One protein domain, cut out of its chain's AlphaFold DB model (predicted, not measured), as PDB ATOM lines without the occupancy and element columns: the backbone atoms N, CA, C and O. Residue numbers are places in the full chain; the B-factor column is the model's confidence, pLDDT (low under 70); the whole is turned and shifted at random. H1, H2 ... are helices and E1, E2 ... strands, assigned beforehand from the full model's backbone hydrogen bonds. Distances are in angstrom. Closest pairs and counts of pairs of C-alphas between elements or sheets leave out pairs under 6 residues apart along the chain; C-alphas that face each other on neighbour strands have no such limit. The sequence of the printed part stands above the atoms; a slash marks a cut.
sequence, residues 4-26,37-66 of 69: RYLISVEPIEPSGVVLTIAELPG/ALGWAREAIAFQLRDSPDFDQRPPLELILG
ATOM      1  N   ARG A   4       5.577   3.696 -10.247       84.50
ATOM      2  CA  ARG A   4       4.255   3.649 -10.876       84.50
ATOM      3  C   ARG A   4       4.379   2.927 -12.205       84.50
ATOM      4  O   ARG A   4       5.318   3.228 -12.933       84.50
ATOM      5  N   TYR A   5       3.452   2.017 -12.479       87.19
ATOM      6  CA  TYR A   5       3.356   1.315 -13.753       87.19
ATOM      7  C   TYR A   5       1.991   1.559 -14.382       87.19
ATOM      8  O   TYR A   5       0.963   1.399 -13.710       87.19
ATOM      9  N   LEU A   6       1.978   1.922 -15.662       90.38
ATOM     10  CA  LEU A   6       0.743   2.027 -16.426       90.38
ATOM     11  C   LEU A   6       0.339   0.640 -16.932       90.38
ATOM     12  O   LEU A   6       1.070   0.005 -17.695       90.38
ATOM     13  N   ILE A   7      -0.839   0.179 -16.517       92.00
ATOM     14  CA  ILE A   7      -1.389  -1.115 -16.923       92.00
ATOM     15  C   ILE A   7      -2.565  -0.932 -17.875       92.00
ATOM     16  O   ILE A   7      -3.367  -0.016 -17.713       92.00
ATOM     17  N   SER A   8      -2.701  -1.840 -18.832       93.25
ATOM     18  CA  SER A   8      -3.922  -2.016 -19.622       93.25
ATOM     19  C   SER A   8      -4.478  -3.399 -19.338       93.25
ATOM     20  O   SER A   8      -3.703  -4.340 -19.186       93.25
ATOM     21  N   VAL A   9      -5.801  -3.506 -19.219       92.81
ATOM     22  CA  VAL A   9      -6.499  -4.777 -19.010       92.81
ATOM     23  C   VAL A   9      -7.533  -4.916 -20.113       92.81
ATOM     24  O   VAL A   9      -8.445  -4.096 -20.204       92.81
ATOM     25  N   GLU A  10      -7.385  -5.940 -20.941       93.50
ATOM     26  CA  GLU A  10      -8.258  -6.202 -22.082       93.50
ATOM     27  C   GLU A  10      -8.898  -7.588 -21.933       93.50
ATOM     28  O   GLU A  10      -8.242  -8.522 -21.468       93.50
ATOM     29  N   PRO A  11     -10.183  -7.760 -22.284       92.56
ATOM     30  CA  PRO A  11     -10.817  -9.072 -22.259       92.56
ATOM     31  C   PRO A  11     -10.232  -9.987 -23.342       92.56
ATOM     32  O   PRO A  11      -9.915  -9.539 -24.443       92.56
ATOM     33  N   ILE A  12     -10.149 -11.284 -23.047       90.69
ATOM     34  CA  ILE A  12      -9.794 -12.320 -24.021       90.69
ATOM     35  C   ILE A  12     -10.926 -13.340 -24.066       90.69
ATOM     36  O   ILE A  12     -11.260 -13.967 -23.060       90.69
ATOM     37  N   GLU A  13     -11.527 -13.517 -25.237       83.00
ATOM     38  CA  GLU A  13     -12.572 -14.521 -25.435       83.00
ATOM     39  C   GLU A  13     -11.959 -15.928 -25.591       83.00
ATOM     40  O   GLU A  13     -10.865 -16.061 -26.143       83.00
ATOM     41  N   PRO A  14     -12.634 -17.006 -25.141       75.25
ATOM     42  CA  PRO A  14     -13.979 -17.041 -24.559       75.25
ATOM     43  C   PRO A  14     -14.043 -16.733 -23.054       75.25
ATOM     44  O   PRO A  14     -15.139 -16.683 -22.499       75.25
ATOM     45  N   SER A  15     -12.919 -16.578 -22.350       82.06
ATOM     46  CA  SER A  15     -12.911 -16.267 -20.915       82.06
ATOM     47  C   SER A  15     -11.550 -15.742 -20.468       82.06
ATOM     48  O   SER A  15     -10.533 -16.395 -20.696       82.06
ATOM     49  N   GLY A  16     -11.553 -14.627 -19.742       91.31
ATOM     50  CA  GLY A  16     -10.377 -14.087 -19.065       91.31
ATOM     51  C   GLY A  16     -10.000 -12.689 -19.528       91.31
ATOM     52  O   GLY A  16     -10.712 -12.034 -20.292       91.31
ATOM     53  N   VAL A  17      -8.867 -12.224 -19.019       94.50
ATOM     54  CA  VAL A  17      -8.286 -10.926 -19.346       94.50
ATOM     55  C   VAL A  17      -6.790 -11.066 -19.586       94.50
ATOM     56  O   VAL A  17      -6.122 -11.915 -18.988       94.50
ATOM     57  N   VAL A  18      -6.266 -10.203 -20.444       94.31
ATOM     58  CA  VAL A  18      -4.840  -9.946 -20.581       94.31
ATOM     59  C   VAL A  18      -4.537  -8.630 -19.887       94.31
ATOM     60  O   VAL A  18      -5.250  -7.645 -20.067       94.31
ATOM     61  N   LEU A  19      -3.484  -8.614 -19.080       94.75
ATOM     62  CA  LEU A  19      -2.908  -7.411 -18.509       94.75
ATOM     63  C   LEU A  19      -1.531  -7.184 -19.129       94.75
ATOM     64  O   LEU A  19      -0.663  -8.057 -19.095       94.75
ATOM     65  N   THR A  20      -1.329  -5.985 -19.665       93.94
ATOM     66  CA  THR A  20      -0.048  -5.529 -20.217       93.94
ATOM     67  C   THR A  20       0.446  -4.303 -19.466       93.94
ATOM     68  O   THR A  20      -0.359  -3.462 -19.061       93.94
ATOM     69  N   ILE A  21       1.761  -4.162 -19.320       90.75
ATOM     70  CA  ILE A  21       2.394  -3.012 -18.663       90.75
ATOM     71  C   ILE A  21       3.201  -2.246 -19.712       90.75
ATOM     72  O   ILE A  21       4.087  -2.825 -20.338       90.75
ATOM     73  N   ALA A  22       2.920  -0.956 -19.908       87.50
ATOM     74  CA  ALA A  22       3.527  -0.182 -20.996       87.50
ATOM     75  C   ALA A  22       5.060  -0.088 -20.866       87.50
ATOM     76  O   ALA A  22       5.790  -0.197 -21.850       87.50
ATOM     77  N   GLU A  23       5.551   0.053 -19.638       87.56
ATOM     78  CA  GLU A  23       6.977   0.110 -19.314       87.56
ATOM     79  C   GLU A  23       7.670  -1.261 -19.367       87.56
ATOM     80  O   GLU A  23       8.899  -1.324 -19.371       87.56
ATOM     81  N   LEU A  24       6.904  -2.356 -19.413       87.12
ATOM     82  CA  LEU A  24       7.397  -3.735 -19.446       87.12
ATOM     83  C   LEU A  24       6.707  -4.505 -20.587       87.12
ATOM     84  O   LEU A  24       5.944  -5.433 -20.325       87.12
ATOM     85  N   PRO A  25       6.984  -4.172 -21.863       82.50
ATOM     86  CA  PRO A  25       6.270  -4.744 -23.009       82.50
ATOM     87  C   PRO A  25       6.468  -6.260 -23.178       82.50
ATOM     88  O   PRO A  25       5.689  -6.909 -23.868       82.50
ATOM     89  N   GLY A  26       7.498  -6.841 -22.552       86.00
ATOM     90  CA  GLY A  26       7.710  -8.291 -22.512       86.00
ATOM     91  C   GLY A  26       6.933  -9.014 -21.407       86.00
ATOM     92  O   GLY A  26       6.960 -10.241 -21.361       86.00
ATOM     93  N   ALA A  37      -5.407 -11.227 -12.633       93.12
ATOM     94  CA  ALA A  37      -4.333 -10.666 -13.452       93.12
ATOM     95  C   ALA A  37      -3.537  -9.571 -12.715       93.12
ATOM     96  O   ALA A  37      -2.316  -9.495 -12.845       93.12
ATOM     97  N   LEU A  38      -4.196  -8.736 -11.904       91.75
ATOM     98  CA  LEU A  38      -3.527  -7.714 -11.097       91.75
ATOM     99  C   LEU A  38      -2.647  -8.330 -10.000       91.75
ATOM    100  O   LEU A  38      -1.544  -7.836  -9.749       91.75
ATOM    101  N   GLY A  39      -3.122  -9.396  -9.350       91.19
ATOM    102  CA  GLY A  39      -2.351 -10.174  -8.380       91.19
ATOM    103  C   GLY A  39      -1.075 -10.727  -9.009       91.19
ATOM    104  O   GLY A  39       0.025 -10.419  -8.542       91.19
ATOM    105  N   TRP A  40      -1.215 -11.424 -10.139       91.88
ATOM    106  CA  TRP A  40      -0.087 -11.967 -10.897       91.88
ATOM    107  C   TRP A  40       0.885 -10.886 -11.384       91.88
ATOM    108  O   TRP A  40       2.100 -11.056 -11.279       91.88
ATOM    109  N   ALA A  41       0.383  -9.738 -11.851       91.62
ATOM    110  CA  ALA A  41       1.221  -8.618 -12.277       91.62
ATOM    111  C   ALA A  41       2.093  -8.080 -11.134       91.62
ATOM    112  O   ALA A  41       3.279  -7.812 -11.331       91.62
ATOM    113  N   ARG A  42       1.538  -7.959  -9.919       88.19
ATOM    114  CA  ARG A  42       2.308  -7.536  -8.738       88.19
ATOM    115  C   ARG A  42       3.432  -8.511  -8.418       88.19
ATOM    116  O   ARG A  42       4.551  -8.066  -8.161       88.19
ATOM    117  N   GLU A  43       3.153  -9.812  -8.443       88.56
ATOM    118  CA  GLU A  43       4.165 -10.837  -8.173       88.56
ATOM    119  C   GLU A  43       5.259 -10.854  -9.243       88.56
ATOM    120  O   GLU A  43       6.444 -10.873  -8.905       88.56
ATOM    121  N   ALA A  44       4.891 -10.754 -10.521       88.38
ATOM    122  CA  ALA A  44       5.849 -10.737 -11.619       88.38
ATOM    123  C   ALA A  44       6.754  -9.492 -11.598       88.38
ATOM    124  O   ALA A  44       7.968  -9.608 -11.778       88.38
ATOM    125  N   ILE A  45       6.201  -8.309 -11.310       85.62
ATOM    126  CA  ILE A  45       6.994  -7.082 -11.133       85.62
ATOM    127  C   ILE A  45       7.921  -7.219  -9.921       85.62
ATOM    128  O   ILE A  45       9.097  -6.862  -9.994       85.62
ATOM    129  N   ALA A  46       7.424  -7.752  -8.800       81.81
ATOM    130  CA  ALA A  46       8.242  -7.973  -7.611       81.81
ATOM    131  C   ALA A  46       9.385  -8.969  -7.870       81.81
ATOM    132  O   ALA A  46      10.487  -8.775  -7.355       81.81
ATOM    133  N   PHE A  47       9.142  -9.999  -8.683       81.69
ATOM    134  CA  PHE A  47      10.161 -10.947  -9.125       81.69
ATOM    135  C   PHE A  47      11.224 -10.271 -10.001       81.69
ATOM    136  O   PHE A  47      12.406 -10.385  -9.702       81.69
ATOM    137  N   GLN A  48      10.839  -9.474 -11.000       74.44
ATOM    138  CA  GLN A  48      11.820  -8.737 -11.813       74.44
ATOM    139  C   GLN A  48      12.625  -7.713 -11.002       74.44
ATOM    140  O   GLN A  48      13.804  -7.490 -11.269       74.44
ATOM    141  N   LEU A  49      12.016  -7.096  -9.985       72.81
ATOM    142  CA  LEU A  49      12.717  -6.171  -9.095       72.81
ATOM    143  C   LEU A  49      13.673  -6.871  -8.124       72.81
ATOM    144  O   LEU A  49      14.626  -6.231  -7.691       72.81
ATOM    145  N   ARG A  50      13.451  -8.150  -7.785       69.06
ATOM    146  CA  ARG A  50      14.400  -8.956  -6.991       69.06
ATOM    147  C   ARG A  50      15.749  -9.121  -7.680       69.06
ATOM    148  O   ARG A  50      16.761  -9.133  -6.992       69.06
ATOM    149  N   ASP A  51      15.751  -9.191  -9.005       62.22
ATOM    150  CA  ASP A  51      16.960  -9.261  -9.828       62.22
ATOM    151  C   ASP A  51      17.585  -7.879 -10.120       62.22
ATOM    152  O   ASP A  51      18.613  -7.780 -10.787       62.22
ATOM    153  N   SER A  52      16.993  -6.787  -9.617       62.03
ATOM    154  CA  SER A  52      17.503  -5.430  -9.827       62.03
ATOM    155  C   SER A  52      18.508  -5.031  -8.734       62.03
ATOM    156  O   SER A  52      18.247  -5.267  -7.554       62.03
ATOM    157  N   PRO A  53      19.618  -4.344  -9.071       59.56
ATOM    158  CA  PRO A  53      20.577  -3.835  -8.081       59.56
ATOM    159  C   PRO A  53      19.970  -2.823  -7.088       59.56
ATOM    160  O   PRO A  53      20.561  -2.563  -6.045       59.56
ATOM    161  N   ASP A  54      18.778  -2.288  -7.371       59.03
ATOM    162  CA  ASP A  54      18.009  -1.394  -6.493       59.03
ATOM    163  C   ASP A  54      17.056  -2.134  -5.522       59.03
ATOM    164  O   ASP A  54      16.208  -1.506  -4.876       59.03
ATOM    165  N   PHE A  55      17.143  -3.469  -5.417       57.12
ATOM    166  CA  PHE A  55      16.196  -4.289  -4.648       57.12
ATOM    167  C   PHE A  55      16.101  -3.921  -3.159       57.12
ATOM    168  O   PHE A  55      15.007  -3.994  -2.589       57.12
ATOM    169  N   ASP A  56      17.197  -3.465  -2.543       58.25
ATOM    170  CA  ASP A  56      17.229  -3.046  -1.131       58.25
ATOM    171  C   ASP A  56      16.206  -1.948  -0.800       58.25
ATOM    172  O   ASP A  56      15.798  -1.796   0.350       58.25
ATOM    173  N   GLN A  57      15.723  -1.208  -1.802       58.41
ATOM    174  CA  GLN A  57      14.769  -0.122  -1.587       58.41
ATOM    175  C   GLN A  57      13.297  -0.541  -1.681       58.41
ATOM    176  O   GLN A  57      12.461   0.317  -1.394       58.41
ATOM    177  N   ARG A  58      12.980  -1.791  -2.100       61.69
ATOM    178  CA  ARG A  58      11.621  -2.313  -2.424       61.69
ATOM    179  C   ARG A  58      10.583  -1.194  -2.558       61.69
ATOM    180  O   ARG A  58       9.738  -1.019  -1.672       61.69
ATOM    181  N   PRO A  59      10.688  -0.377  -3.616       64.50
ATOM    182  CA  PRO A  59       9.874   0.815  -3.725       64.50
ATOM    183  C   PRO A  59       8.393   0.416  -3.732       64.50
ATOM    184  O   PRO A  59       8.050  -0.596  -4.352       64.50
ATOM    185  N   PRO A  60       7.506   1.175  -3.066       70.19
ATOM    186  CA  PRO A  60       6.078   0.908  -3.142       70.19
ATOM    187  C   PRO A  60       5.641   0.879  -4.613       70.19
ATOM    188  O   PRO A  60       6.027   1.752  -5.399       70.19
ATOM    189  N   LEU A  61       4.896  -0.170  -4.971       75.50
ATOM    190  CA  LEU A  61       4.399  -0.436  -6.318       75.50
ATOM    191  C   LEU A  61       2.971   0.073  -6.450       75.50
ATOM    192  O   LEU A  61       2.091  -0.330  -5.690       75.50
ATOM    193  N   GLU A  62       2.738   0.911  -7.450       80.94
ATOM    194  CA  GLU A  62       1.414   1.436  -7.767       80.94
ATOM    195  C   GLU A  62       1.081   1.092  -9.221       80.94
ATOM    196  O   GLU A  62       1.820   1.447 -10.138       80.94
ATOM    197  N   LEU A  63      -0.012   0.355  -9.416       78.75
ATOM    198  CA  LEU A  63      -0.510  -0.036 -10.733       78.75
ATOM    199  C   LEU A  63      -1.662   0.894 -11.101       78.75
ATOM    200  O   LEU A  63      -2.651   0.965 -10.369       78.75
ATOM    201  N   ILE A  64      -1.516   1.620 -12.206       82.88
ATOM    202  CA  ILE A  64      -2.471   2.635 -12.650       82.88
ATOM    203  C   ILE A  64      -3.159   2.125 -13.907       82.88
ATOM    204  O   ILE A  64      -2.497   1.864 -14.908       82.88
ATOM    205  N   LEU A  65      -4.486   1.996 -13.863       81.69
ATOM    206  CA  LEU A  65      -5.268   1.595 -15.026       81.69
ATOM    207  C   LEU A  65      -5.239   2.707 -16.083       81.69
ATOM    208  O   LEU A  65      -5.726   3.816 -15.853       81.69
ATOM    209  N   GLY A  66      -4.669   2.398 -17.242       75.06
ATOM    210  CA  GLY A  66      -4.736   3.237 -18.426       75.06
ATOM    211  C   GLY A  66      -6.153   3.258 -18.988       75.06
ATOM    212  O   GLY A  66      -6.846   2.241 -19.025       75.06
TER     213      GLY A  66
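What this domain is: This is residues 4 to 26 and 37 to 66 of the 69 residues of an uncharacterized protein of Chloroflexi bacterium (UniProt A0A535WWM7). A small, strongly twisted sheet, ordered E2, E1, E4, has one helix, H1, over one face; the whole is a rod, with Pro 14, in the link from E1 to E2, and Asp 56, in the link from H1 to E4, as the two residues whose C-alphas are farthest apart, 41.5 A. The 53 printed residues hold E1, E2, E3, H1, E4 in chain order, a mixed class with a mixed sheet. The whole is only just loose, close to compact: radius of gyration of the C-alphas 12.3 A, spans 41 by 18 by 17 A.

How they stand to each other: Start at inner strand E1, residues 4 to 11. It forms an antiparallel hairpin with E2, residues 17 to 21; N 10 and O 18 are 2.9 A apart. E4, residues 61 to 65, is parallel to E1; N 5 and O 62 are 2.9 A apart. H1, residues 37 to 50, is on the sheet at a height of 9.1 A, making two layers, helix over sheet; C-alphas 19 and 37, the closest of E2 and H1, are 6.2 A apart. In H1 every O i to N i+4 pair is within hydrogen-bond range. E3, residues 24 to 26, pairs with no named strand.

Where its parts are: Find C-alpha 4 at (4.255, 3.649, -10.876); E1 runs 22.8 A from there. H1 runs 19.9 A to C-alpha 50 at (14.400, -8.956, -6.991).

The domain as a whole: Residues 27 to 36 are cut out, leaving 15.3 A between C-alphas 26 and 37. Residues 50 to 59 have pLDDT under 70.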